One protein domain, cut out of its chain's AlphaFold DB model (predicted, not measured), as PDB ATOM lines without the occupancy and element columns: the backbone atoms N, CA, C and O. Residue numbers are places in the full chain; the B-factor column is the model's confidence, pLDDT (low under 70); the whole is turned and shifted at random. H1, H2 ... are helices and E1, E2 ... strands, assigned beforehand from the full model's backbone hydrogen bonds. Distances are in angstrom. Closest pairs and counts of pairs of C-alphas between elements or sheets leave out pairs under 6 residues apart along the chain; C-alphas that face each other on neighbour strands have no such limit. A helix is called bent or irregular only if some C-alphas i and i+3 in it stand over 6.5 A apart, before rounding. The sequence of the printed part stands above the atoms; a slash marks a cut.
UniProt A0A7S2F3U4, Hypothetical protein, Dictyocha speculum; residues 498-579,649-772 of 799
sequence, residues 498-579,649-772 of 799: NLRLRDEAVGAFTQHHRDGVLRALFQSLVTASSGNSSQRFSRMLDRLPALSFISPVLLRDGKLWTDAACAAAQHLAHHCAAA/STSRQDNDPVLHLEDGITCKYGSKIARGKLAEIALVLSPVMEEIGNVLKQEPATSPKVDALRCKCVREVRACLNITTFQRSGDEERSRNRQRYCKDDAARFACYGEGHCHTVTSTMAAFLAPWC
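AT A GLANCE: This is residues 498 to 579 and 649 to 772 of the 799 residues of the protein "Hypothetical protein" of Dictyocha speculum (UniProt A0A7S2F3U4). A long bent helix, H6, runs through the core of a cluster of crossed helices: H3, H7 and H9 pack on its first arm H6a, H5 and H7 on its second arm H6b. A small strand hairpin, E1 and E2, packs on H9 through E2, and near H8 residues 728 to 733 stick out. The printed part has 206 residues, with named helices H1 to H5, strands E1 and E2, then helices H6 to H10; the two strands are antiparallel and the class is mostly helix. It is compact, with a radius of gyration of the C-alphas of 17.9 A and spans of 56 by 40 by 39 A.

HOW THE PARTS SIT: E1, residues 658 to 660, and E2, residues 666 to 668, form an antiparallel hairpin, with N 659 and O 667 within hydrogen-bond range at 2.9 A. The closest C-alphas of E2 and H9, residues 746 to 752, are those of Cys 667 and Ala 746, 5.1 A apart. The hub H6, residues 672 to 696, was assigned as one helix by its hydrogen bonds but is bent, with C-alphas 684 and 687 6.7 A apart; its arms H6a, residues 672 to 684, and H6b, residues 687 to 696, stand at a steep tilt of 46 degrees. H6a touches H9 with residues 673 to 677 alone, about perpendicular at 75 degrees (closest C-alphas Ala 674 and Ala 747, 5.1 A). H3, residues 532 to 542, touches H6a (Leu 541 and Lys 672, 5.5 A) and H2, residues 518 to 526 (Ser 534 and Leu 525, 5.3 A). H1, residues 498 to 514, only just touches H3, with 3 pairs of C-alphas within 8 A, the closest Ala 505 and Met 540 at 5.4 A. H6b and H7, residues 704 to 721, form a helical hairpin at a shallow tilt of 10 degrees (Ile 692 and Val 706, 6.0 A). H5, residues 563 to 575, touches H6b (Ala 568 and Gly 693, 4.2 A) and forms a helical hairpin with H4, residues 552 to 557 (Cys 566 and Pro 552, 4.9 A). H10, residues 757 to 772, touches H9 (Thr 763 and Ala 746, 5.2 A), while H8, residues 734 to 741, touches no helix. Every O i to N i+4 pair is within hydrogen-bond range in H1 to H5, H6a, H6b and H7, against 2 of 3 in H9, 9 of 12 in H10 and 1 of 4 in H8, where 1 of 5 O i to N i+3 pairs is.

IN THESE COORDINATES: H1 begins at C-alpha 498 (-9.430, 71.292, 132.654) and is 24.3 A long; H7 is 25.8 A and H6a 18.7 A. H10, 21.9 A long, ends at C-alpha 772 (18.670, 81.389, 136.610).

THE WHOLE: The two C-alphas farthest apart, those of Gln 698 and Glu 732, are 56.2 A apart. Residues 580 to 648 are not printed, and C-alphas 579 and 649 are 22.2 A apart across this cut. The link from H7 to H8 is long. The mean pLDDT of the printed part is 77.0, and 56 residues are under 70, among them 649 to 657 and 724 to 744.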
ATOM      1  N   ASN A 498     -10.855  71.644 132.568       66.12
ATOM      2  CA  ASN A 498      -9.430  71.292 132.654       66.12
ATOM      3  C   ASN A 498      -8.636  72.323 133.467       66.12
ATOM      4  O   ASN A 498      -7.705  71.955 134.187       66.12
ATOM      5  N   LEU A 499      -9.019  73.599 133.377       73.12
ATOM      6  CA  LEU A 499      -8.498  74.671 134.226       73.12
ATOM      7  C   LEU A 499      -8.850  74.418 135.694       73.12
ATOM      8  O   LEU A 499      -7.958  74.402 136.542       73.12
ATOM      9  N   ARG A 500     -10.112  74.087 135.979       78.75
ATOM     10  CA  ARG A 500     -10.561  73.726 137.327       78.75
ATOM     11  C   ARG A 500      -9.821  72.509 137.894       78.75
ATOM     12  O   ARG A 500      -9.353  72.557 139.026       78.75
ATOM     13  N   LEU A 501      -9.654  71.439 137.115       80.25
ATOM     14  CA  LEU A 501      -8.941  70.230 137.556       80.25
ATOM     15  C   LEU A 501      -7.445  70.470 137.802       80.25
ATOM     16  O   LEU A 501      -6.844  69.789 138.638       80.25
ATOM     17  N   ARG A 502      -6.836  71.408 137.069       83.56
ATOM     18  CA  ARG A 502      -5.459  71.860 137.298       83.56
ATOM     19  C   ARG A 502      -5.359  72.687 138.575       83.56
ATOM     20  O   ARG A 502      -4.468  72.429 139.377       83.56
ATOM     21  N   ASP A 503      -6.284  73.614 138.796       86.69
ATOM     22  CA  ASP A 503      -6.343  74.419 140.019       86.69
ATOM     23  C   ASP A 503      -6.554  73.555 141.268       86.69
ATOM     24  O   ASP A 503      -5.870  73.740 142.274       86.69
ATOM     25  N   GLU A 504      -7.448  72.566 141.193       88.44
ATOM     26  CA  GLU A 504      -7.660  71.574 142.252       88.44
ATOM     27  C   GLU A 504      -6.382  70.763 142.524       88.44
ATOM     28  O   GLU A 504      -6.025  70.538 143.682       88.44
ATOM     29  N   ALA A 505      -5.648  70.368 141.476       90.75
ATOM     30  CA  ALA A 505      -4.384  69.646 141.616       90.75
ATOM     31  C   ALA A 505      -3.281  70.503 142.258       90.75
ATOM     32  O   ALA A 505      -2.569  70.016 143.136       90.75
ATOM     33  N   VAL A 506      -3.149  71.776 141.868       91.81
ATOM     34  CA  VAL A 506      -2.186  72.711 142.476       91.81
ATOM     35  C   VAL A 506      -2.557  73.004 143.931       91.81
ATOM     36  O   VAL A 506      -1.678  73.010 144.793       91.81
ATOM     37  N   GLY A 507      -3.846  73.182 144.234       91.56
ATOM     38  CA  GLY A 507      -4.337  73.368 145.599       91.56
ATOM     39  C   GLY A 507      -4.017  72.171 146.497       91.56
ATOM     40  O   GLY A 507      -3.442  72.341 147.572       91.56
ATOM     41  N   ALA A 508      -4.299  70.953 146.026       92.19
ATOM     42  CA  ALA A 508      -3.963  69.720 146.739       92.19
ATOM     43  C   ALA A 508      -2.444  69.542 146.916       92.19
ATOM     44  O   ALA A 508      -1.983  69.190 148.002       92.19
ATOM     45  N   PHE A 509      -1.649  69.843 145.885       95.38
ATOM     46  CA  PHE A 509      -0.188  69.784 145.959       95.38
ATOM     47  C   PHE A 509       0.376  70.791 146.974       95.38
ATOM     48  O   PHE A 509       1.241  70.445 147.777       95.38
ATOM     49  N   THR A 510      -0.162  72.013 146.996       94.50
ATOM     50  CA  THR A 510       0.207  73.060 147.960       94.50
ATOM     51  C   THR A 510      -0.156  72.657 149.387       94.50
ATOM     52  O   THR A 510       0.628  72.881 150.308       94.50
ATOM     53  N   GLN A 511      -1.310  72.015 149.586       92.81
ATOM     54  CA  GLN A 511      -1.683  71.490 150.897       92.81
ATOM     55  C   GLN A 511      -0.717  70.386 151.344       92.81
ATOM     56  O   GLN A 511      -0.196  70.450 152.450       92.81
ATOM     57  N   HIS A 512      -0.369  69.445 150.464       93.56
ATOM     58  CA  HIS A 512       0.635  68.421 150.767       93.56
ATOM     59  C   HIS A 512       2.025  68.992 151.078       93.56
ATOM     60  O   HIS A 512       2.762  68.401 151.870       93.56
ATOM     61  N   HIS A 513       2.396  70.121 150.464       93.69
ATOM     62  CA  HIS A 513       3.613  70.851 150.815       93.69
ATOM     63  C   HIS A 513       3.535  71.397 152.246       93.69
ATOM     64  O   HIS A 513       4.437  71.139 153.040       93.69
ATOM     65  N   ARG A 514       2.435  72.076 152.599       91.81
ATOM     66  CA  ARG A 514       2.200  72.614 153.953       91.81
ATOM     67  C   ARG A 514       2.169  71.524 155.021       91.81
ATOM     68  O   ARG A 514       2.706  71.722 156.103       91.81
ATOM     69  N   ASP A 515       1.592  70.373 154.693       91.75
ATOM     70  CA  ASP A 515       1.515  69.215 155.584       91.75
ATOM     71  C   ASP A 515       2.870  68.484 155.723       91.75
ATOM     72  O   ASP A 515       2.995  67.556 156.519       91.75
ATOM     73  N   GLY A 516       3.889  68.850 154.931       89.06
ATOM     74  CA  GLY A 516       5.217  68.229 154.964       89.06
ATOM     75  C   GLY A 516       5.267  66.801 154.403       89.06
ATOM     76  O   GLY A 516       6.245  66.084 154.615       89.06
ATOM     77  N   VAL A 517       4.236  66.362 153.669       90.62
ATOM     78  CA  VAL A 517       4.096  64.966 153.210       90.62
ATOM     79  C   VAL A 517       4.647  64.711 151.805       90.62
ATOM     80  O   VAL A 517       4.813  63.550 151.418       90.62
ATOM     81  N   LEU A 518       4.977  65.761 151.039       90.25
ATOM     82  CA  LEU A 518       5.480  65.630 149.661       90.25
ATOM     83  C   LEU A 518       6.674  64.683 149.552       90.25
ATOM     84  O   LEU A 518       6.721  63.859 148.640       90.25
ATOM     85  N   ARG A 519       7.611  64.743 150.502       85.38
ATOM     86  CA  ARG A 519       8.795  63.876 150.507       85.38
ATOM     87  C   ARG A 519       8.425  62.391 150.529       85.38
ATOM     88  O   ARG A 519       8.924  61.626 149.706       85.38
ATOM     89  N   ALA A 520       7.524  61.997 151.427       84.94
ATOM     90  CA  ALA A 520       7.058  60.616 151.535       84.94
ATOM     91  C   ALA A 520       6.278  60.177 150.282       84.94
ATOM     92  O   ALA A 520       6.440  59.051 149.809       84.94
ATOM     93  N   LEU A 521       5.480  61.079 149.702       87.75
ATOM     94  CA  LEU A 521       4.718  60.823 148.478       87.75
ATOM     95  C   LEU A 521       5.629  60.631 147.252       87.75
ATOM     96  O   LEU A 521       5.438  59.676 146.497       87.75
ATOM     97  N   PHE A 522       6.659  61.467 147.082       87.75
ATOM     98  CA  PHE A 522       7.667  61.308 146.027       87.75
ATOM     99  C   PHE A 522       8.468  60.013 146.185       87.75
ATOM    100  O   PHE A 522       8.692  59.309 145.199       87.75
ATOM    101  N   GLN A 523       8.857  59.659 147.412       81.88
ATOM    102  CA  GLN A 523       9.563  58.408 147.683       81.88
ATOM    103  C   GLN A 523       8.684  57.192 147.350       81.88
ATOM    104  O   GLN A 523       9.133  56.299 146.635       81.88
ATOM    105  N   SER A 524       7.411  57.202 147.761       82.81
ATOM    106  CA  SER A 524       6.443  56.133 147.470       82.81
ATOM    107  C   SER A 524       6.143  55.968 145.973       82.81
ATOM    108  O   SER A 524       5.902  54.848 145.505       82.81
ATOM    109  N   LEU A 525       6.173  57.066 145.212       81.19
ATOM    110  CA  LEU A 525       6.010  57.063 143.756       81.19
ATOM    111  C   LEU A 525       7.187  56.378 143.052       81.19
ATOM    112  O   LEU A 525       7.001  55.646 142.083       81.19
ATOM    113  N   VAL A 526       8.398  56.601 143.556       75.44
ATOM    114  CA  VAL A 526       9.643  56.099 142.972       75.44
ATOM    115  C   VAL A 526       9.940  54.649 143.379       75.44
ATOM    116  O   VAL A 526      10.515  53.897 142.594       75.44
ATOM    117  N   THR A 527       9.506  54.206 144.562       69.44
ATOM    118  CA  THR A 527       9.676  52.817 145.031       69.44
ATOM    119  C   THR A 527       8.627  51.838 144.489       69.44
ATOM    120  O   THR A 527       8.588  50.697 144.936       69.44
ATOM    121  N   ALA A 528       7.779  52.260 143.539       58.28
ATOM    122  CA  ALA A 528       6.719  51.448 142.922       58.28
ATOM    123  C   ALA A 528       5.760  50.773 143.927       58.28
ATOM    124  O   ALA A 528       5.163  49.736 143.638       58.28
ATOM    125  N   SER A 529       5.571  51.370 145.106       56.56
ATOM    126  CA  SER A 529       4.565  50.931 146.076       56.56
ATOM    127  C   SER A 529       3.170  51.079 145.456       56.56
ATOM    128  O   SER A 529       2.714  52.198 145.219       56.56
ATOM    129  N   SER A 530       2.480  49.966 145.196       54.78
ATOM    130  CA  SER A 530       1.175  49.888 144.514       54.78
ATOM    131  C   SER A 530      -0.011  50.375 145.367       54.78
ATOM    132  O   SER A 530      -1.106  49.821 145.308       54.78
ATOM    133  N   GLY A 531       0.200  51.400 146.195       64.62
ATOM    134  CA  GLY A 531      -0.820  51.972 147.067       64.62
ATOM    135  C   GLY A 531      -1.695  53.005 146.354       64.62
ATOM    136  O   GLY A 531      -1.215  53.794 145.536       64.62
ATOM    137  N   ASN A 532      -2.974  53.064 146.737       72.31
ATOM    138  CA  ASN A 532      -3.942  54.046 146.228       72.31
ATOM    139  C   ASN A 532      -3.447  55.501 146.360       72.31
ATOM    140  O   ASN A 532      -3.711  56.321 145.481       72.31
ATOM    141  N   SER A 533      -2.689  55.821 147.413       73.12
ATOM    142  CA  SER A 533      -2.118  57.156 147.637       73.12
ATOM    143  C   SER A 533      -1.045  57.534 146.607       73.12
ATOM    144  O   SER A 533      -1.061  58.652 146.100       73.12
ATOM    145  N   SER A 534      -0.171  56.595 146.224       78.69
ATOM    146  CA  SER A 534       0.875  56.810 145.207       78.69
ATOM    147  C   SER A 534       0.271  57.020 143.813       78.69
ATOM    148  O   SER A 534       0.668  57.921 143.076       78.69
ATOM    149  N   GLN A 535      -0.784  56.266 143.474       81.56
ATOM    150  CA  GLN A 535      -1.514  56.453 142.216       81.56
ATOM    151  C   GLN A 535      -2.260  57.792 142.155       81.56
ATOM    152  O   GLN A 535      -2.238  58.454 141.117       81.56
ATOM    153  N   ARG A 536      -2.903  58.213 143.254       84.38
ATOM    154  CA  ARG A 536      -3.557  59.531 143.348       84.38
ATOM    155  C   ARG A 536      -2.542  60.663 143.198       84.38
ATOM    156  O   ARG A 536      -2.774  61.571 142.407       84.38
ATOM    157  N   PHE A 537      -1.398  60.556 143.875       89.19
ATOM    158  CA  PHE A 537      -0.303  61.516 143.757       89.19
ATOM    159  C   PHE A 537       0.251  61.575 142.323       89.19
ATOM    160  O   PHE A 537       0.367  62.656 141.760       89.19
ATOM    161  N   SER A 538       0.478  60.426 141.673       89.25
ATOM    162  CA  SER A 538       0.917  60.349 140.268       89.25
ATOM    163  C   SER A 538      -0.032  61.074 139.305       89.25
ATOM    164  O   SER A 538       0.420  61.871 138.486       89.25
ATOM    165  N   ARG A 539      -1.350  60.851 139.434       88.00
ATOM    166  CA  ARG A 539      -2.372  61.523 138.605       88.00
ATOM    167  C   ARG A 539      -2.447  63.025 138.872       88.00
ATOM    168  O   ARG A 539      -2.754  63.788 137.964       88.00
ATOM    169  N   MET A 540      -2.190  63.448 140.108       90.19
ATOM    170  CA  MET A 540      -2.113  64.866 140.456       90.19
ATOM    171  C   MET A 540      -0.894  65.528 139.798       90.19
ATOM    172  O   MET A 540      -1.039  66.601 139.221       90.19
ATOM    173  N   LEU A 541       0.278  64.875 139.799       90.81
ATOM    174  CA  LEU A 541       1.487  65.387 139.135       90.81
ATOM    175  C   LEU A 541       1.313  65.557 137.616       90.81
ATOM    176  O   LEU A 541       1.867  66.495 137.050       90.81
ATOM    177  N   ASP A 542       0.524  64.699 136.960       86.94
ATOM    178  CA  ASP A 542       0.205  64.837 135.526       86.94
ATOM    179  C   ASP A 542      -0.554  66.132 135.205       86.94
ATOM    180  O   ASP A 542      -0.441  66.658 134.097       86.94
ATOM    181  N   ARG A 543      -1.321  66.640 136.177       88.00
ATOM    182  CA  ARG A 543      -2.141  67.852 136.054       88.00
ATOM    183  C   ARG A 543      -1.393  69.127 136.446       88.00
ATOM    184  O   ARG A 543      -1.917  70.215 136.223       88.00
ATOM    185  N   LEU A 544      -0.189  69.013 137.012       86.75
ATOM    186  CA  LEU A 544       0.661  70.169 137.293       86.75
ATOM    187  C   LEU A 544       1.215  70.777 135.993       86.75
ATOM    188  O   LEU A 544       1.426  70.054 135.011       86.75
ATOM    189  N   PRO A 545       1.496  72.095 135.975       78.06
ATOM    190  CA  PRO A 545       2.155  72.731 134.838       78.06
ATOM    191  C   PRO A 545       3.487  72.064 134.488       78.06
ATOM    192  O   PRO A 545       4.285  71.729 135.363       78.06
ATOM    193  N   ALA A 546       3.760  71.928 133.188       69.94
ATOM    194  CA  ALA A 546       5.100  71.612 132.712       69.94
ATOM    195  C   ALA A 546       5.975  72.871 132.819       69.94
ATOM    196  O   ALA A 546       5.796  73.824 132.065       69.94
ATOM    197  N   LEU A 547       6.901  72.881 133.779       72.88
ATOM    198  CA  LEU A 547       7.793  74.011 134.067       72.88
ATOM    199  C   LEU A 547       9.151  73.864 133.359       72.88
ATOM    200  O   LEU A 547      10.199  74.148 133.931       72.88
ATOM    201  N   SER A 548       9.139  73.386 132.114       63.44
ATOM    202  CA  SER A 548      10.339  73.248 131.276       63.44
ATOM    203  C   SER A 548      10.969  74.596 130.907       63.44
ATOM    204  O   SER A 548      12.171  74.677 130.656       63.44
ATOM    205  N   PHE A 549      10.162  75.655 130.921       67.06
ATOM    206  CA  PHE A 549      10.576  77.047 130.860       67.06
ATOM    207  C   PHE A 549       9.853  77.812 131.970       67.06
ATOM    208  O   PHE A 549       8.623  77.767 132.060       67.06
ATOM    209  N   ILE A 550      10.604  78.482 132.844       75.94
ATOM    210  CA  ILE A 550      10.037  79.189 133.991       75.94
ATOM    211  C   ILE A 550       9.833  80.652 133.629       75.94
ATOM    212  O   ILE A 550      10.784  81.369 133.341       75.94
ATOM    213  N   SER A 551       8.581  81.098 133.699       81.75
ATOM    214  CA  SER A 551       8.200  82.504 133.594       81.75
ATOM    215  C   SER A 551       7.384  82.901 134.827       81.75
ATOM    216  O   SER A 551       6.502  82.130 135.220       81.75
ATOM    217  N   PRO A 552       7.606  84.092 135.419       85.38
ATOM    218  CA  PRO A 552       6.806  84.582 136.546       85.38
ATOM    219  C   PRO A 552       5.296  84.547 136.274       85.38
ATOM    220  O   PRO A 552       4.512  84.164 137.139       85.38
ATOM    221  N   VAL A 553       4.896  84.866 135.037       83.69
ATOM    222  CA  VAL A 553       3.493  84.852 134.595       83.69
ATOM    223  C   VAL A 553       2.929  83.434 134.615       83.69
ATOM    224  O   VAL A 553       1.851  83.211 135.155       83.69
ATOM    225  N   LEU A 554       3.689  82.454 134.113       84.12
ATOM    226  CA  LEU A 554       3.279  81.047 134.105       84.12
ATOM    227  C   LEU A 554       3.104  80.490 135.527       84.12
ATOM    228  O   LEU A 554       2.198  79.692 135.768       84.12
ATOM    229  N   LEU A 555       3.964  80.899 136.464       89.00
ATOM    230  CA  LEU A 555       3.896  80.474 137.864       89.00
ATOM    231  C   LEU A 555       2.695  81.081 138.596       89.00
ATOM    232  O   LEU A 555       2.027  80.368 139.349       89.00
ATOM    233  N   ARG A 556       2.394  82.360 138.344       91.06
ATOM    234  CA  ARG A 556       1.201  83.043 138.863       91.06
ATOM    235  C   ARG A 556      -0.080  82.434 138.301       91.06
ATOM    236  O   ARG A 556      -0.948  82.027 139.064       91.06
ATOM    237  N   ASP A 557      -0.178  82.312 136.978       85.00
ATOM    238  CA  ASP A 557      -1.359  81.751 136.310       85.00
ATOM    239  C   ASP A 557      -1.552  80.271 136.678       85.00
ATOM    240  O   ASP A 557      -2.666  79.758 136.708       85.00
ATOM    241  N   GLY A 558      -0.457  79.578 137.006       84.69
ATOM    242  CA  GLY A 558      -0.463  78.231 137.566       84.69
ATOM    243  C   GLY A 558      -0.710  78.152 139.073       84.69
ATOM    244  O   GLY A 558      -0.587  77.052 139.599       84.69
ATOM    245  N   LYS A 559      -1.009  79.266 139.758       89.25
ATOM    246  CA  LYS A 559      -1.246  79.384 141.214       89.25
ATOM    247  C   LYS A 559      -0.125  78.842 142.109       89.25
ATOM    248  O   LYS A 559      -0.359  78.518 143.270       89.25
ATOM    249  N   LEU A 560       1.092  78.736 141.579       91.81
ATOM    250  CA  LEU A 560       2.279  78.354 142.346       91.81
ATOM    251  C   LEU A 560       2.943  79.573 142.987       91.81
ATOM    252  O   LEU A 560       3.580  79.437 144.027       91.81
ATOM    253  N   TRP A 561       2.789  80.749 142.375       94.44
ATOM    254  CA  TRP A 561       3.275  82.030 142.880       94.44
ATOM    255  C   TRP A 561       2.128  82.991 143.161       94.44
ATOM    256  O   TRP A 561       1.088  82.951 142.503       94.44
ATOM    257  N   THR A 562       2.352  83.886 144.117       94.38
ATOM    258  CA  THR A 562       1.466  85.022 144.368       94.38
ATOM    259  C   THR A 562       1.641  86.100 143.295       94.38
ATOM    260  O   THR A 562       2.667  86.173 142.606       94.38
ATOM    261  N   ASP A 563       0.661  86.998 143.188       91.44
ATOM    262  CA  ASP A 563       0.787  88.200 142.356       91.44
ATOM    263  C   ASP A 563       1.981  89.060 142.786       91.44
ATOM    264  O   ASP A 563       2.681  89.616 141.941       91.44
ATOM    265  N   ALA A 564       2.256  89.112 144.094       92.31
ATOM    266  CA  ALA A 564       3.383  89.844 144.657       92.31
ATOM    267  C   ALA A 564       4.734  89.247 144.232       92.31
ATOM    268  O   ALA A 564       5.617  89.996 143.817       92.31
ATOM    269  N   ALA A 565       4.889  87.919 144.258       92.00
ATOM    270  CA  ALA A 565       6.102  87.238 143.799       92.00
ATOM    271  C   ALA A 565       6.315  87.423 142.288       92.00
ATOM    272  O   ALA A 565       7.428  87.687 141.833       92.00
ATOM    273  N   CYS A 566       5.236  87.334 141.506       92.12
ATOM    274  CA  CYS A 566       5.274  87.563 140.065       92.12
ATOM    275  C   CYS A 566       5.694  88.999 139.729       92.12
ATOM    276  O   CYS A 566       6.633  89.202 138.956       92.12
ATOM    277  N   ALA A 567       5.065  89.984 140.374       88.81
ATOM    278  CA  ALA A 567       5.415  91.391 140.226       88.81
ATOM    279  C   ALA A 567       6.858  91.662 140.673       88.81
ATOM    280  O   ALA A 567       7.584  92.369 139.982       88.81
ATOM    281  N   ALA A 568       7.309  91.060 141.777       89.88
ATOM    282  CA  ALA A 568       8.678  91.185 142.265       89.88
ATOM    283  C   ALA A 568       9.712  90.636 141.271       89.88
ATOM    284  O   ALA A 568      10.713  91.300 141.008       89.88
ATOM    285  N   ALA A 569       9.460  89.478 140.657       86.88
ATOM    286  CA  ALA A 569      10.349  88.920 139.640       86.88
ATOM    287  C   ALA A 569      10.365  89.754 138.347       86.88
ATOM    288  O   ALA A 569      11.422  89.958 137.751       86.88
ATOM    289  N   GLN A 570       9.215  90.284 137.922       84.25
ATOM    290  CA  GLN A 570       9.136  91.211 136.787       84.25
ATOM    291  C   GLN A 570       9.832  92.549 137.082       84.25
ATOM    292  O   GLN A 570      10.460  93.131 136.194       84.25
ATOM    293  N   HIS A 571       9.753  93.022 138.328       81.38
ATOM    294  CA  HIS A 571      10.442  94.214 138.808       81.38
ATOM    295  C   HIS A 571      11.957  93.996 138.863       81.38
ATOM    296  O   HIS A 571      12.715  94.840 138.393       81.38
ATOM    297  N   LEU A 572      12.409  92.831 139.337       79.62
ATOM    298  CA  LEU A 572      13.811  92.425 139.276       79.62
ATOM    299  C   LEU A 572      14.314  92.395 137.826       79.62
ATOM    300  O   LEU A 572      15.382  92.931 137.541       79.62
ATOM    301  N   ALA A 573      13.529  91.843 136.896       71.88
ATOM    302  CA  ALA A 573      13.859  91.864 135.474       71.88
ATOM    303  C   ALA A 573      13.967  93.297 134.923       71.88
ATOM    304  O   ALA A 573      14.900  93.588 134.178       71.88
ATOM    305  N   HIS A 574      13.075  94.210 135.321       67.44
ATOM    306  CA  HIS A 574      13.144  95.631 134.956       67.44
ATOM    307  C   HIS A 574      14.379  96.340 135.526       67.44
ATOM    308  O   HIS A 574      15.047  97.066 134.792       67.44
ATOM    309  N   HIS A 575      14.731  96.099 136.794       64.81
ATOM    310  CA  HIS A 575      15.970  96.612 137.397       64.81
ATOM    311  C   HIS A 575      17.225  96.129 136.663       64.81
ATOM    312  O   HIS A 575      18.251  96.810 136.669       64.81
ATOM    313  N   CYS A 576      17.131  94.981 135.999       59.69
ATOM    314  CA  CYS A 576      18.157  94.439 135.126       59.69
ATOM    315  C   CYS A 576      17.903  94.756 133.633       59.69
ATOM    316  O   CYS A 576      18.294  93.981 132.770       59.69
ATOM    317  N   ALA A 577      17.222  95.859 133.297       52.69
ATOM    318  CA  ALA A 577      16.971  96.295 131.915       52.69
ATOM    319  C   ALA A 577      16.287  95.233 131.020       52.69
ATOM    320  O   ALA A 577      16.682  95.014 129.877       52.69
ATOM    321  N   ALA A 578      15.274  94.545 131.555       48.91
ATOM    322  CA  ALA A 578      14.548  93.434 130.922       48.91
ATOM    323  C   ALA A 578      15.400  92.189 130.600       48.91
ATOM    324  O   ALA A 578      14.868  91.191 130.116       48.91
ATOM    325  N   ALA A 579      16.688  92.201 130.943       55.75
ATOM    326  CA  ALA A 579      17.565  91.049 130.920       55.75
ATOM    327  C   ALA A 579      18.048  90.801 132.355       55.75
ATOM    328  O   ALA A 579      19.096  91.315 132.729       55.75
ATOM    329  N   SER A 649      20.507  70.311 124.930       43.53
ATOM    330  CA  SER A 649      19.150  69.790 124.837       43.53
ATOM    331  C   SER A 649      19.014  68.960 123.572       43.53
ATOM    332  O   SER A 649      19.348  69.418 122.476       43.53
ATOM    333  N   THR A 650      18.563  67.717 123.714       38.38
ATOM    334  CA  THR A 650      18.297  66.851 122.566       38.38
ATOM    335  C   THR A 650      16.947  67.206 121.952       38.38
ATOM    336  O   THR A 650      15.902  66.910 122.521       38.38
ATOM    337  N   SER A 651      17.018  67.760 120.742       38.97
ATOM    338  CA  SER A 651      15.934  68.017 119.787       38.97
ATOM    339  C   SER A 651      15.204  69.365 119.911       38.97
ATOM    340  O   SER A 651      14.648  69.734 120.937       38.97
ATOM    341  N   ARG A 652      15.167  70.092 118.784       39.28
ATOM    342  CA  ARG A 652      14.249  71.214 118.515       39.28
ATOM    343  C   ARG A 652      12.850  70.723 118.083       39.28
ATOM    344  O   ARG A 652      12.062  71.527 117.598       39.28
ATOM    345  N   GLN A 653      12.579  69.416 118.170       39.16
ATOM    346  CA  GLN A 653      11.397  68.772 117.580       39.16
ATOM    347  C   GLN A 653      10.414  68.195 118.613       39.16
ATOM    348  O   GLN A 653       9.243  68.065 118.272       39.16
ATOM    349  N   ASP A 654      10.827  67.945 119.861       38.91
ATOM    350  CA  ASP A 654       9.921  67.536 120.942       38.91
ATOM    351  C   ASP A 654       9.560  68.707 121.872       38.91
ATOM    352  O   ASP A 654      10.416  69.478 122.303       38.91
ATOM    353  N   ASN A 655       8.281  68.805 122.248       51.53
ATOM    354  CA  ASN A 655       7.740  69.797 123.195       51.53
ATOM    355  C   ASN A 655       8.234  69.618 124.656       51.53
ATOM    356  O   ASN A 655       7.716  70.277 125.559       51.53
ATOM    357  N   ASP A 656       9.199  68.728 124.916       61.25
ATOM    358  CA  ASP A 656       9.717  68.413 126.251       61.25
ATOM    359  C   ASP A 656      11.263  68.399 126.276       61.25
ATOM    360  O   ASP A 656      11.881  67.432 125.819       61.25
ATOM    361  N   PRO A 657      11.925  69.458 126.783       68.50
ATOM    362  CA  PRO A 657      13.378  69.547 126.764       68.50
ATOM    363  C   PRO A 657      14.026  68.566 127.748       68.50
ATOM    364  O   PRO A 657      13.690  68.505 128.933       68.50
ATOM    365  N   VAL A 658      15.034  67.844 127.253       73.50
ATOM    366  CA  VAL A 658      15.894  66.965 128.058       73.50
ATOM    367  C   VAL A 658      17.258  67.608 128.238       73.50
ATOM    368  O   VAL A 658      17.908  67.943 127.253       73.50
ATOM    369  N   LEU A 659      17.695  67.761 129.484       75.00
ATOM    370  CA  LEU A 659      19.033  68.217 129.842       75.00
ATOM    371  C   LEU A 659      19.989  67.025 129.944       75.00
ATOM    372  O   LEU A 659      19.692  66.096 130.689       75.00
ATOM    373  N   HIS A 660      21.139  67.078 129.265       70.31
ATOM    374  CA  HIS A 660      22.227  66.099 129.406       70.31
ATOM    375  C   HIS A 660      23.436  66.732 130.101       70.31
ATOM    376  O   HIS A 660      23.917  67.782 129.677       70.31
ATOM    377  N   LEU A 661      23.923  66.102 131.169       68.06
ATOM    378  CA  LEU A 661      25.081  66.549 131.945       68.06
ATOM    379  C   LEU A 661      26.307  65.675 131.644       68.06
ATOM    380  O   LEU A 661      26.195  64.534 131.197       68.06
ATOM    381  N   GLU A 662      27.492  66.231 131.884       57.84
ATOM    382  CA  GLU A 662      28.800  65.667 131.506       57.84
ATOM    383  C   GLU A 662      29.087  64.284 132.114       57.84
ATOM    384  O   GLU A 662      29.855  63.495 131.567       57.84
ATOM    385  N   ASP A 663      28.455  63.982 133.246       61.00
ATOM    386  CA  ASP A 663      28.566  62.727 133.986       61.00
ATOM    387  C   ASP A 663      27.541  61.662 133.550       61.00
ATOM    388  O   ASP A 663      27.442  60.605 134.177       61.00
ATOM    389  N   GLY A 664      26.799  61.917 132.468       64.06
ATOM    390  CA  GLY A 664      25.789  61.013 131.916       64.06
ATOM    391  C   GLY A 664      24.425  61.098 132.605       64.06
ATOM    392  O   GLY A 664      23.528  60.327 132.266       64.06
ATOM    393  N   ILE A 665      24.238  62.018 133.558       74.31
ATOM    394  CA  ILE A 665      22.931  62.281 134.170       74.31
ATOM    395  C   ILE A 665      22.058  63.055 133.185       74.31
ATOM    396  O   ILE A 665      22.500  64.024 132.567       74.31
ATOM    397  N   THR A 666      20.791  62.655 133.074       78.94
ATOM    398  CA  THR A 666      19.799  63.374 132.267       78.94
ATOM    399  C   THR A 666      18.661  63.899 133.133       78.94
ATOM    400  O   THR A 666      18.368  63.326 134.179       78.94
ATOM    401  N   CYS A 667      18.016  64.992 132.733       82.19
ATOM    402  CA  CYS A 667      16.791  65.479 133.366       82.19
ATOM    403  C   CYS A 667      15.738  65.750 132.293       82.19
ATOM    404  O   CYS A 667      15.922  66.628 131.451       82.19
ATOM    405  N   LYS A 668      14.637  64.991 132.322       82.62
ATOM    406  CA  LYS A 668      13.475  65.201 131.446       82.62
ATOM    407  C   LYS A 668      12.468  66.089 132.171       82.62
ATOM    408  O   LYS A 668      11.779  65.610 133.080       82.62
ATOM    409  N   TYR A 669      12.393  67.367 131.805       82.00
ATOM    410  CA  TYR A 669      11.611  68.352 132.563       82.00
ATOM    411  C   TYR A 669      10.098  68.094 132.536       82.00
ATOM    412  O   TYR A 669       9.397  68.429 133.491       82.00
ATOM    413  N   GLY A 670       9.585  67.431 131.506       77.44
ATOM    414  CA  GLY A 670       8.193  67.016 131.404       77.44
ATOM    415  C   GLY A 670       7.883  65.683 132.078       77.44
ATOM    416  O   GLY A 670       6.717  65.288 132.075       77.44
ATOM    417  N   SER A 671       8.844  65.018 132.727       84.88
ATOM    418  CA  SER A 671       8.549  63.870 133.592       84.88
ATOM    419  C   SER A 671       7.726  64.288 134.819       84.88
ATOM    420  O   SER A 671       7.899  65.379 135.361       84.88
ATOM    421  N   LYS A 672       6.843  63.405 135.311       87.25
ATOM    422  CA  LYS A 672       5.960  63.697 136.463       87.25
ATOM    423  C   LYS A 672       6.733  64.159 137.699       87.25
ATOM    424  O   LYS A 672       6.316  65.078 138.397       87.25
ATOM    425  N   ILE A 673       7.869  63.511 137.958       88.25
ATOM    426  CA  ILE A 673       8.712  63.792 139.119       88.25
ATOM    427  C   ILE A 673       9.407  65.145 138.954       88.25
ATOM    428  O   ILE A 673       9.396  65.930 139.897       88.25
ATOM    429  N   ALA A 674       9.946  65.452 137.767       88.12
ATOM    430  CA  ALA A 674      10.557  66.754 137.508       88.12
ATOM    431  C   ALA A 674       9.536  67.890 137.643       88.12
ATOM    432  O   ALA A 674       9.818  68.869 138.331       88.12
ATOM    433  N   ARG A 675       8.325  67.729 137.086       88.25
ATOM    434  CA  ARG A 675       7.222  68.696 137.252       88.25
ATOM    435  C   ARG A 675       6.879  68.918 138.718       88.25
ATOM    436  O   ARG A 675       6.812  70.057 139.164       88.25
ATOM    437  N   GLY A 676       6.712  67.833 139.473       92.12
ATOM    438  CA  GLY A 676       6.437  67.902 140.904       92.12
ATOM    439  C   GLY A 676       7.546  68.604 141.686       92.12
ATOM    440  O   GLY A 676       7.256  69.467 142.507       92.12
ATOM    441  N   LYS A 677       8.814  68.284 141.414       92.56
ATOM    442  CA  LYS A 677       9.959  68.907 142.093       92.56
ATOM    443  C   LYS A 677      10.129  70.382 141.736       92.56
ATOM    444  O   LYS A 677      10.412  71.184 142.618       92.56
ATOM    445  N   LEU A 678       9.895  70.766 140.483       92.25
ATOM    446  CA  LEU A 678       9.890  72.174 140.078       92.25
ATOM    447  C   LEU A 678       8.716  72.946 140.690       92.25
ATOM    448  O   LEU A 678       8.896  74.095 141.077       92.25
ATOM    449  N   ALA A 679       7.544  72.321 140.832       93.44
ATOM    450  CA  ALA A 679       6.404  72.921 141.524       93.44
ATOM    451  C   ALA A 679       6.664  73.089 143.033       93.44
ATOM    452  O   ALA A 679       6.330  74.129 143.591       93.44
ATOM    453  N   GLU A 680       7.304  72.112 143.687       94.38
ATOM    454  CA  GLU A 680       7.750  72.225 145.085       94.38
ATOM    455  C   GLU A 680       8.721  73.401 145.258       94.38
ATOM    456  O   GLU A 680       8.511  74.248 146.122       94.38
ATOM    457  N   ILE A 681       9.729  73.504 144.385       95.25
ATOM    458  CA  ILE A 681      10.673  74.627 144.386       95.25
ATOM    459  C   ILE A 681       9.936  75.956 144.160       95.25
ATOM    460  O   ILE A 681      10.213  76.929 144.855       95.25
ATOM    461  N   ALA A 682       8.973  76.010 143.236       94.75
ATOM    462  CA  ALA A 682       8.198  77.220 142.978       94.75
ATOM    463  C   ALA A 682       7.489  77.737 144.238       94.75
ATOM    464  O   ALA A 682       7.580  78.930 144.531       94.75
ATOM    465  N   LEU A 683       6.849  76.844 145.002       94.88
ATOM    466  CA  LEU A 683       6.153  77.197 146.241       94.88
ATOM    467  C   LEU A 683       7.103  77.795 147.286       94.88
ATOM    468  O   LEU A 683       6.770  78.804 147.904       94.88
ATOM    469  N   VAL A 684       8.292  77.209 147.451       95.19
ATOM    470  CA  VAL A 684       9.278  77.675 148.440       95.19
ATOM    471  C   VAL A 684       9.957  78.977 148.004       95.19
ATOM    472  O   VAL A 684      10.254  79.833 148.836       95.19
ATOM    473  N   LEU A 685      10.161  79.178 146.700       95.50
ATOM    474  CA  LEU A 685      10.758  80.409 146.177       95.50
ATOM    475  C   LEU A 685       9.792  81.601 146.148       95.50
ATOM    476  O   LEU A 685      10.265  82.733 146.193       95.50
ATOM    477  N   SER A 686       8.470  81.384 146.108       95.56
ATOM    478  CA  SER A 686       7.470  82.470 146.087       95.56
ATOM    479  C   SER A 686       7.669  83.503 147.212       95.56
ATOM    480  O   SER A 686       7.848  84.679 146.894       95.56
ATOM    481  N   PRO A 687       7.708  83.127 148.510       96.25
ATOM    482  CA  PRO A 687       7.885  84.101 149.591       96.25
ATOM    483  C   PRO A 687       9.267  84.770 149.579       96.25
ATOM    484  O   PRO A 687       9.384  85.943 149.925       96.25
ATOM    485  N   VAL A 688      10.318  84.062 149.149       96.00
ATOM    486  CA  VAL A 688      11.665  84.649 149.033       96.00
ATOM    487  C   VAL A 688      11.704  85.687 147.910       96.00
ATOM    488  O   VAL A 688      12.340  86.729 148.053       96.00
ATOM    489  N   MET A 689      10.980  85.454 146.813       94.81
ATOM    490  CA  MET A 689      10.864  86.417 145.720       94.81
ATOM    491  C   MET A 689      10.083  87.672 146.134       94.81
ATOM    492  O   MET A 689      10.466  88.779 145.762       94.81
ATOM    493  N   GLU A 690       9.037  87.540 146.950       95.50
ATOM    494  CA  GLU A 690       8.351  88.701 147.542       95.50
ATOM    495  C   GLU A 690       9.290  89.532 148.427       95.50
ATOM    496  O   GLU A 690       9.286  90.763 148.360       95.50
ATOM    497  N   GLU A 691      10.136  88.867 149.219       95.06
ATOM    498  CA  GLU A 691      11.163  89.510 150.043       95.06
ATOM    499  C   GLU A 691      12.179  90.270 149.174       95.06
ATOM    500  O   GLU A 691      12.465  91.438 149.447       95.06
ATOM    501  N   ILE A 692      12.635  89.663 148.070       91.69
ATOM    502  CA  ILE A 692      13.481  90.330 147.063       91.69
ATOM    503  C   ILE A 692      12.773  91.573 146.518       91.69
ATOM    504  O   ILE A 692      13.363  92.650 146.489       91.69
ATOM    505  N   GLY A 693      11.498  91.459 146.142       90.69
ATOM    506  CA  GLY A 693      10.698  92.583 145.660       90.69
ATOM    507  C   GLY A 693      10.599  93.731 146.661       90.69
ATOM    508  O   GLY A 693      10.648  94.895 146.268       90.69
ATOM    509  N   ASN A 694      10.493  93.428 147.956       92.81
ATOM    510  CA  ASN A 694      10.453  94.442 149.007       92.81
ATOM    511  C   ASN A 694      11.798  95.153 149.187       92.81
ATOM    512  O   ASN A 694      11.807  96.374 149.336       92.81
ATOM    513  N   VAL A 695      12.916  94.426 149.117       92.06
ATOM    514  CA  VAL A 695      14.260  95.025 149.163       92.06
ATOM    515  C   VAL A 695      14.517  95.889 147.927       92.06
ATOM    516  O   VAL A 695      15.019  97.001 148.058       92.06
ATOM    517  N   LEU A 696      14.090  95.442 146.741       86.00
ATOM    518  CA  LEU A 696      14.257  96.185 145.484       86.00
ATOM    519  C   LEU A 696      13.527  97.535 145.449       86.00
ATOM    520  O   LEU A 696      13.888  98.401 144.660       86.00
ATOM    521  N   LYS A 697      12.516  97.751 146.302       88.12
ATOM    522  CA  LYS A 697      11.871  99.071 146.448       88.12
ATOM    523  C   LYS A 697      12.804 100.117 147.063       88.12
ATOM    524  O   LYS A 697      12.541 101.307 146.927       88.12
ATOM    525  N   GLN A 698      13.836  99.681 147.786       86.94
ATOM    526  CA  GLN A 698      14.722 100.541 148.575       86.94
ATOM    527  C   GLN A 698      16.179 100.466 148.107       86.94
ATOM    528  O   GLN A 698      16.924 101.428 148.273       86.94
ATOM    529  N   GLU A 699      16.592  99.341 147.525       81.38
ATOM    530  CA  GLU A 699      17.980  99.057 147.175       81.38
ATOM    531  C   GLU A 699      18.111  98.528 145.739       81.38
ATOM    532  O   GLU A 699      17.206  97.864 145.230       81.38
ATOM    533  N   PRO A 700      19.241  98.786 145.055       76.88
ATOM    534  CA  PRO A 700      19.466  98.275 143.707       76.88
ATOM    535  C   PRO A 700      19.611  96.745 143.694       76.88
ATOM    536  O   PRO A 700      20.025  96.134 144.676       76.88
ATOM    537  N   ALA A 701      19.382  96.118 142.536       70.38
ATOM    538  CA  ALA A 701      19.505  94.664 142.356       70.38
ATOM    539  C   ALA A 701      20.918  94.088 142.604       70.38
ATOM    540  O   ALA A 701      21.077  92.867 142.643       70.38
ATOM    541  N   THR A 702      21.929  94.947 142.753       70.56
ATOM    542  CA  THR A 702      23.318  94.603 143.100       70.56
ATOM    543  C   THR A 702      23.627  94.740 144.587       70.56
ATOM    544  O   THR A 702      24.790  94.668 144.977       70.56
ATOM    545  N   SER A 703      22.626  95.045 145.415       78.38
ATOM    546  CA  SER A 703      22.822  95.161 146.853       78.38
ATOM    547  C   SER A 703      23.202  93.800 147.462       78.38
ATOM    548  O   SER A 703      22.584  92.787 147.114       78.38
ATOM    549  N   PRO A 704      24.113  93.775 148.455       78.69
ATOM    550  CA  PRO A 704      24.403  92.574 149.238       78.69
ATOM    551  C   PRO A 704      23.161  91.936 149.876       78.69
ATOM    552  O   PRO A 704      23.133  90.727 150.096       78.69
ATOM    553  N   LYS A 705      22.109  92.716 150.165       84.31
ATOM    554  CA  LYS A 705      20.846  92.186 150.701       84.31
ATOM    555  C   LYS A 705      20.078  91.388 149.650       84.31
ATOM    556  O   LYS A 705      19.517  90.345 149.974       84.31
ATOM    557  N   VAL A 706      20.077  91.841 148.394       84.38
ATOM    558  CA  VAL A 706      19.473  91.098 147.277       84.38
ATOM    559  C   VAL A 706      20.263  89.814 147.009       84.38
ATOM    560  O   VAL A 706      19.660  88.757 146.822       84.38
ATOM    561  N   ASP A 707      21.596  89.863 147.073       81.94
ATOM    562  CA  ASP A 707      22.447  88.677 146.906       81.94
ATOM    563  C   ASP A 707      22.279  87.666 148.048       81.94
ATOM    564  O   ASP A 707      22.122  86.472 147.790       81.94
ATOM    565  N   ALA A 708      22.156  88.122 149.298       86.50
ATOM    566  CA  ALA A 708      21.838  87.250 150.428       86.50
ATOM    567  C   ALA A 708      20.507  86.498 150.225       86.50
ATOM    568  O   ALA A 708      20.401  85.312 150.568       86.50
ATOM    569  N   LEU A 709      19.508  87.154 149.624       90.81
ATOM    570  CA  LEU A 709      18.222  86.543 149.277       90.81
ATOM    571  C   LEU A 709      18.321  85.593 148.074       90.81
ATOM    572  O   LEU A 709      17.710  84.526 148.098       90.81
ATOM    573  N   ARG A 710      19.150  85.881 147.063       88.06
ATOM    574  CA  ARG A 710      19.476  84.911 145.996       88.06
ATOM    575  C   ARG A 710      20.172  83.669 146.558       88.06
ATOM    576  O   ARG A 710      19.798  82.545 146.221       88.06
ATOM    577  N   CYS A 711      21.120  83.839 147.479       85.94
ATOM    578  CA  CYS A 711      21.752  82.737 148.208       85.94
ATOM    579  C   CYS A 711      20.724  81.939 149.024       85.94
ATOM    580  O   CYS A 711      20.792  80.709 149.073       85.94
ATOM    581  N   LYS A 712      19.734  82.609 149.630       91.69
ATOM    582  CA  LYS A 712      18.592  81.951 150.281       91.69
ATOM    583  C   LYS A 712      17.805  81.102 149.277       91.69
ATOM    584  O   LYS A 712      17.610  79.926 149.560       91.69
ATOM    585  N   CYS A 713      17.491  81.601 148.077       91.56
ATOM    586  CA  CYS A 713      16.856  80.799 147.018       91.56
ATOM    587  C   CYS A 713      17.644  79.519 146.686       91.56
ATOM    588  O   CYS A 713      17.059  78.443 146.592       91.56
ATOM    589  N   VAL A 714      18.975  79.592 146.557       89.75
ATOM    590  CA  VAL A 714      19.815  78.402 146.303       89.75
ATOM    591  C   VAL A 714      19.726  77.392 147.452       89.75
ATOM    592  O   VAL A 714      19.668  76.181 147.211       89.75
ATOM    593  N   ARG A 715      19.703  77.867 148.703       90.44
ATOM    594  CA  ARG A 715      19.541  77.008 149.888       90.44
ATOM    595  C   ARG A 715      18.165  76.346 149.915       90.44
ATOM    596  O   ARG A 715      18.101  75.154 150.197       90.44
ATOM    597  N   GLU A 716      17.112  77.073 149.554       92.88
ATOM    598  CA  GLU A 716      15.753  76.534 149.455       92.88
ATOM    599  C   GLU A 716      15.635  75.472 148.354       92.88
ATOM    600  O   GLU A 716      15.143  74.374 148.606       92.88
ATOM    601  N   VAL A 717      16.192  75.724 147.162       91.75
ATOM    602  CA  VAL A 717      16.270  74.713 146.090       91.75
ATOM    603  C   VAL A 717      16.978  73.458 146.604       91.75
ATOM    604  O   VAL A 717      16.476  72.345 146.446       91.75
ATOM    605  N   ARG A 718      18.123  73.618 147.278       88.12
ATOM    606  CA  ARG A 718      18.861  72.499 147.877       88.12
ATOM    607  C   ARG A 718      18.020  71.754 148.921       88.12
ATOM    608  O   ARG A 718      18.092  70.525 148.970       88.12
ATOM    609  N   ALA A 719      17.241  72.465 149.734       87.44
ATOM    610  CA  ALA A 719      16.363  71.879 150.741       87.44
ATOM    611  C   ALA A 719      15.233  71.048 150.107       87.44
ATOM    612  O   ALA A 719      15.010  69.921 150.544       87.44
ATOM    613  N   CYS A 720      14.602  71.522 149.025       89.31
ATOM    614  CA  CYS A 720      13.578  70.770 148.279       89.31
ATOM    615  C   CYS A 720      14.115  69.463 147.672       89.31
ATOM    616  O   CYS A 720      13.415  68.446 147.608       89.31
ATOM    617  N   LEU A 721      15.363  69.477 147.196       87.50
ATOM    618  CA  LEU A 721      16.011  68.277 146.659       87.50
ATOM    619  C   LEU A 721      16.445  67.326 147.778       87.50
ATOM    620  O   LEU A 721      16.466  66.117 147.571       87.50
ATOM    621  N   ASN A 722      16.800  67.868 148.949       76.00
ATOM    622  CA  ASN A 722      17.269  67.131 150.123       76.00
ATOM    623  C   ASN A 722      18.300  66.039 149.759       76.00
ATOM    624  O   ASN A 722      18.272  64.919 150.266       76.00
ATOM    625  N   ILE A 723      19.191  66.371 148.824       75.31
ATOM    626  CA  ILE A 723      20.248  65.487 148.346       75.31
ATOM    627  C   ILE A 723      21.489  65.671 149.215       75.31
ATOM    628  O   ILE A 723      22.066  66.755 149.320       75.31
ATOM    629  N   THR A 724      21.904  64.592 149.855       66.06
ATOM    630  CA  THR A 724      23.094  64.529 150.688       66.06
ATOM    631  C   THR A 724      24.157  63.674 150.012       66.06
ATOM    632  O   THR A 724      23.888  62.828 149.157       66.06
ATOM    633  N   THR A 725      25.411  63.930 150.354       62.19
ATOM    634  CA  THR A 725      26.479  62.999 150.005       62.19
ATOM    635  C   THR A 725      26.455  61.846 150.995       62.19
ATOM    636  O   THR A 725      26.279  62.114 152.182       62.19
ATOM    637  N   PHE A 726      26.688  60.612 150.543       56.38
ATOM    638  CA  PHE A 726      26.726  59.432 151.419       56.38
ATOM    639  C   PHE A 726      27.443  59.704 152.754       56.38
ATOM    640  O   PHE A 726      28.625  60.069 152.757       56.38
ATOM    641  N   GLN A 727      26.756  59.486 153.879       44.34
ATOM    642  CA  GLN A 727      27.422  59.439 155.179       44.34
ATOM    643  C   GLN A 727      28.315  58.189 155.237       44.34
ATOM    644  O   GLN A 727      27.956  57.104 154.782       44.34
ATOM    645  N   ARG A 728      29.547  58.362 155.728       42.28
ATOM    646  CA  ARG A 728      30.512  57.272 155.919       42.28
ATOM    647  C   ARG A 728      30.107  56.445 157.141       42.28
ATOM    648  O   ARG A 728      30.593  56.697 158.238       42.28
ATOM    649  N   SER A 729      29.247  55.457 156.944       33.00
ATOM    650  CA  SER A 729      28.957  54.425 157.942       33.00
ATOM    651  C   SER A 729      28.722  53.088 157.240       33.00
ATOM    652  O   SER A 729      27.703  52.929 156.581       33.00
ATOM    653  N   GLY A 730      29.674  52.157 157.386       37.34
ATOM    654  CA  GLY A 730      29.543  50.733 157.039       37.34
ATOM    655  C   GLY A 730      29.625  50.403 155.543       37.34
ATOM    656  O   GLY A 730      28.686  50.632 154.790       37.34
ATOM    657  N   ASP A 731      30.746  49.828 155.106       42.97
ATOM    658  CA  ASP A 731      31.111  49.661 153.689       42.97
ATOM    659  C   ASP A 731      30.552  48.404 152.972       42.97
ATOM    660  O   ASP A 731      30.900  48.157 151.819       42.97
ATOM    661  N   GLU A 732      29.628  47.635 153.557       40.28
ATOM    662  CA  GLU A 732      29.153  46.378 152.936       40.28
ATOM    663  C   GLU A 732      27.985  46.537 151.938       40.28
ATOM    664  O   GLU A 732      27.763  45.674 151.087       40.28
ATOM    665  N   GLU A 733      27.261  47.661 151.951       36.56
ATOM    666  CA  GLU A 733      26.082  47.854 151.082       36.56
ATOM    667  C   GLU A 733      26.390  48.613 149.769       36.56
ATOM    668  O   GLU A 733      25.561  48.708 148.858       36.56
ATOM    669  N   ARG A 734      27.624  49.116 149.614       40.88
ATOM    670  CA  ARG A 734      28.031  50.030 148.526       40.88
ATOM    671  C   ARG A 734      28.194  49.389 147.145       40.88
ATOM    672  O   ARG A 734      28.004  50.081 146.143       40.88
ATOM    673  N   SER A 735      28.510  48.095 147.059       39.69
ATOM    674  CA  SER A 735      28.671  47.393 145.768       39.69
ATOM    675  C   SER A 735      27.317  47.074 145.112       39.69
ATOM    676  O   SER A 735      27.140  47.271 143.908       39.69
ATOM    677  N   ARG A 736      26.297  46.726 145.914       38.75
ATOM    678  CA  ARG A 736      24.954  46.355 145.422       38.75
ATOM    679  C   ARG A 736      24.169  47.516 144.799       38.75
ATOM    680  O   ARG A 736      23.237  47.279 144.040       38.75
ATOM    681  N   ASN A 737      24.555  48.763 145.073       39.94
ATOM    682  CA  ASN A 737      23.773  49.947 144.707       39.94
ATOM    683  C   ASN A 737      24.396  50.829 143.607       39.94
ATOM    684  O   ASN A 737      23.698  51.675 143.048       39.94
ATOM    685  N   ARG A 738      25.657  50.617 143.194       38.34
ATOM    686  CA  ARG A 738      26.233  51.345 142.035       38.34
ATOM    687  C   ARG A 738      25.446  51.115 140.741       38.34
ATOM    688  O   ARG A 738      25.293  52.038 139.950       38.34
ATOM    689  N   GLN A 739      24.888  49.919 140.551       39.72
ATOM    690  CA  GLN A 739      24.018  49.618 139.407       39.72
ATOM    691  C   GLN A 739      22.632  50.283 139.490       39.72
ATOM    692  O   GLN A 739      21.976  50.410 138.462       39.72
ATOM    693  N   ARG A 740      22.197  50.745 140.671       44.34
ATOM    694  CA  ARG A 740      20.886  51.384 140.873       44.34
ATOM    695  C   ARG A 740      20.898  52.894 140.615       44.34
ATOM    696  O   ARG A 740      19.861  53.450 140.276       44.34
ATOM    697  N   TYR A 741      22.056  53.545 140.773       48.22
ATOM    698  CA  TYR A 741      22.177  55.013 140.764       48.22
ATOM    699  C   TYR A 741      22.987  55.586 139.593       48.22
ATOM    700  O   TYR A 741      22.927  56.788 139.350       48.22
ATOM    701  N   CYS A 742      23.733  54.758 138.853       41.09
ATOM    702  CA  CYS A 742      24.569  55.212 137.734       41.09
ATOM    703  C   CYS A 742      23.872  55.184 136.364       41.09
ATOM    704  O   CYS A 742      24.556  55.286 135.348       41.09
ATOM    705  N   LYS A 743      22.540  55.054 136.320       50.66
ATOM    706  CA  LYS A 743      21.745  55.165 135.090       50.66
ATOM    707  C   LYS A 743      20.379  55.815 135.384       50.66
ATOM    708  O   LYS A 743      19.562  55.239 136.097       50.66
ATOM    709  N   ASP A 744      20.178  57.033 134.865       65.56
ATOM    710  CA  ASP A 744      19.006  57.424 134.044       65.56
ATOM    711  C   ASP A 744      18.149  58.663 134.393       65.56
ATOM    712  O   ASP A 744      17.444  59.096 133.486       65.56
ATOM    713  N   ASP A 745      18.171  59.313 135.572       76.69
ATOM    714  CA  ASP A 745      17.324  60.527 135.762       76.69
ATOM    715  C   ASP A 745      17.633  61.370 137.023       76.69
ATOM    716  O   ASP A 745      17.475  60.895 138.154       76.69
ATOM    717  N   ALA A 746      17.971  62.653 136.855       82.94
ATOM    718  CA  ALA A 746      18.143  63.630 137.936       82.94
ATOM    719  C   ALA A 746      16.875  63.786 138.794       82.94
ATOM    720  O   ALA A 746      16.960  63.978 140.009       82.94
ATOM    721  N   ALA A 747      15.686  63.667 138.194       85.38
ATOM    722  CA  ALA A 747      14.422  63.811 138.908       85.38
ATOM    723  C   ALA A 747      14.186  62.663 139.891       85.38
ATOM    724  O   ALA A 747      13.759  62.892 141.020       85.38
ATOM    725  N   ARG A 748      14.533  61.429 139.510       80.69
ATOM    726  CA  ARG A 748      14.501  60.290 140.437       80.69
ATOM    727  C   ARG A 748      15.504  60.472 141.567       80.69
ATOM    728  O   ARG A 748      15.179  60.191 142.716       80.69
ATOM    729  N   PHE A 749      16.699  60.973 141.258       78.81
ATOM    730  CA  PHE A 749      17.736  61.204 142.262       78.81
ATOM    731  C   PHE A 749      17.305  62.224 143.330       78.81
ATOM    732  O   PHE A 749      17.510  61.989 144.523       78.81
ATOM    733  N   ALA A 750      16.598  63.284 142.927       82.69
ATOM    734  CA  ALA A 750      15.989  64.264 143.830       82.69
ATOM    735  C   ALA A 750      14.943  63.676 144.806       82.69
ATOM    736  O   ALA A 750      14.534  64.356 145.745       82.69
ATOM    737  N   CYS A 751      14.494  62.430 144.609       79.62
ATOM    738  CA  CYS A 751      13.583  61.732 145.523       79.62
ATOM    739  C   CYS A 751      14.302  60.815 146.523       79.62
ATOM    740  O   CYS A 751      13.758  60.551 147.594       79.62
ATOM    741  N   TYR A 752      15.489  60.304 146.180       67.88
ATOM    742  CA  TYR A 752      16.237  59.365 147.026       67.88
ATOM    743  C   TYR A 752      17.134  60.065 148.047       67.88
ATOM    744  O   TYR A 752      17.386  59.508 149.110       67.88
ATOM    745  N   GLY A 753      17.586  61.286 147.748       60.91
ATOM    746  CA  GLY A 753      18.235  62.151 148.731       60.91
ATOM    747  C   GLY A 753      19.676  61.781 149.095       60.91
ATOM    748  O   GLY A 753      20.237  62.406 149.992       60.91
ATOM    749  N   GLU A 754      20.309  60.824 148.410       63.97
ATOM    750  CA  GLU A 754      21.709  60.452 148.654       63.97
ATOM    751  C   GLU A 754      22.461  60.074 147.374       63.97
ATOM    752  O   GLU A 754      21.952  59.330 146.536       63.97
ATOM    753  N   GLY A 755      23.713  60.523 147.243       63.38
ATOM    754  CA  GLY A 755      24.637  59.964 146.254       63.38
ATOM    755  C   GLY A 755      26.050  60.533 146.301       63.38
ATOM    756  O   GLY A 755      26.480  61.125 147.290       63.38
ATOM    757  N   HIS A 756      26.825  60.303 145.239       63.25
ATOM    758  CA  HIS A 756      28.210  60.776 145.167       63.25
ATOM    759  C   HIS A 756      28.261  62.298 144.959       63.25
ATOM    760  O   HIS A 756      27.350  62.869 144.366       63.25
ATOM    761  N   CYS A 757      29.341  62.964 145.390       65.12
ATOM    762  CA  CYS A 757      29.469  64.426 145.291       65.12
ATOM    763  C   CYS A 757      29.204  64.970 143.874       65.12
ATOM    764  O   CYS A 757      28.433  65.910 143.734       65.12
ATOM    765  N   HIS A 758      29.748  64.331 142.833       64.94
ATOM    766  CA  HIS A 758      29.484  64.680 141.431       64.94
ATOM    767  C   HIS A 758      27.996  64.567 141.051       64.94
ATOM    768  O   HIS A 758      27.428  65.532 140.559       64.94
ATOM    769  N   THR A 759      27.333  63.453 141.380       70.81
ATOM    770  CA  THR A 759      25.894  63.238 141.125       70.81
ATOM    771  C   THR A 759      25.016  64.265 141.846       70.81
ATOM    772  O   THR A 759      24.024  64.744 141.295       70.81
ATOM    773  N   VAL A 760      25.391  64.634 143.075       75.50
ATOM    774  CA  VAL A 760      24.708  65.665 143.869       75.50
ATOM    775  C   VAL A 760      24.858  67.040 143.211       75.50
ATOM    776  O   VAL A 760      23.871  67.762 143.079       75.50
ATOM    777  N   THR A 761      26.061  67.394 142.751       77.25
ATOM    778  CA  THR A 761      26.319  68.654 142.034       77.25
ATOM    779  C   THR A 761      25.550  68.726 140.716       77.25
ATOM    780  O   THR A 761      24.885  69.725 140.454       77.25
ATOM    781  N   SER A 762      25.573  67.661 139.920       78.62
ATOM    782  CA  SER A 762      24.857  67.570 138.646       78.62
ATOM    783  C   SER A 762      23.339  67.630 138.822       78.62
ATOM    784  O   SER A 762      22.657  68.371 138.115       78.62
ATOM    785  N   THR A 763      22.794  66.942 139.830       83.56
ATOM    786  CA  THR A 763      21.357  67.025 140.132       83.56
ATOM    787  C   THR A 763      20.959  68.427 140.597       83.56
ATOM    788  O   THR A 763      19.935  68.945 140.159       83.56
ATOM    789  N   MET A 764      21.776  69.079 141.431       86.69
ATOM    790  CA  MET A 764      21.543  70.473 141.826       86.69
ATOM    791  C   MET A 764      21.530  71.404 140.607       86.69
ATOM    792  O   MET A 764      20.627  72.228 140.474       86.69
ATOM    793  N   ALA A 765      22.489  71.248 139.689       83.19
ATOM    794  CA  ALA A 765      22.558  72.048 138.469       83.19
ATOM    795  C   ALA A 765      21.300  71.880 137.598       83.19
ATOM    796  O   ALA A 765      20.755  72.875 137.120       83.19
ATOM    797  N   ALA A 766      20.785  70.652 137.462       84.44
ATOM    798  CA  ALA A 766      19.578  70.370 136.683       84.44
ATOM    799  C   ALA A 766      18.330  71.107 137.195       84.44
ATOM    800  O   ALA A 766      17.515  71.565 136.392       84.44
ATOM    801  N   PHE A 767      18.186  71.247 138.514       88.81
ATOM    802  CA  PHE A 767      17.031  71.903 139.132       88.81
ATOM    803  C   PHE A 767      17.226  73.395 139.399       88.81
ATOM    804  O   PHE A 767      16.230  74.089 139.571       88.81
ATOM    805  N   LEU A 768      18.462  73.906 139.391       86.75
ATOM    806  CA  LEU A 768      18.753  75.338 139.513       86.75
ATOM    807  C   LEU A 768      18.725  76.058 138.152       86.75
ATOM    808  O   LEU A 768      18.334  77.223 138.076       86.75
ATOM    809  N   ALA A 769      19.094  75.370 137.065       80.44
ATOM    810  CA  ALA A 769      19.185  75.957 135.725       80.44
ATOM    811  C   ALA A 769      17.897  76.652 135.233       80.44
ATOM    812  O   ALA A 769      18.014  77.748 134.681       80.44
ATOM    813  N   PRO A 770      16.683  76.107 135.454       82.38
ATOM    814  CA  PRO A 770      15.444  76.771 135.040       82.38
ATOM    815  C   PRO A 770      15.168  78.106 135.752       82.38
ATOM    816  O   PRO A 770      14.431  78.932 135.226       82.38
ATOM    817  N   TRP A 771      15.761  78.340 136.929       84.75
ATOM    818  CA  TRP A 771      15.507  79.524 137.760       84.75
ATOM    819  C   TRP A 771      16.505  80.662 137.543       84.75
ATOM    820  O   TRP A 771      16.301  81.755 138.064       84.75
ATOM    821  N   CYS A 772      17.578  80.429 136.786       78.00
ATOM    822  CA  CYS A 772      18.670  81.389 136.610       78.00
ATOM    823  C   CYS A 772      18.190  82.741 136.076       78.00
ATOM    824  O   CYS A 772      18.581  83.782 136.593       78.00
TER     825      CYS A 772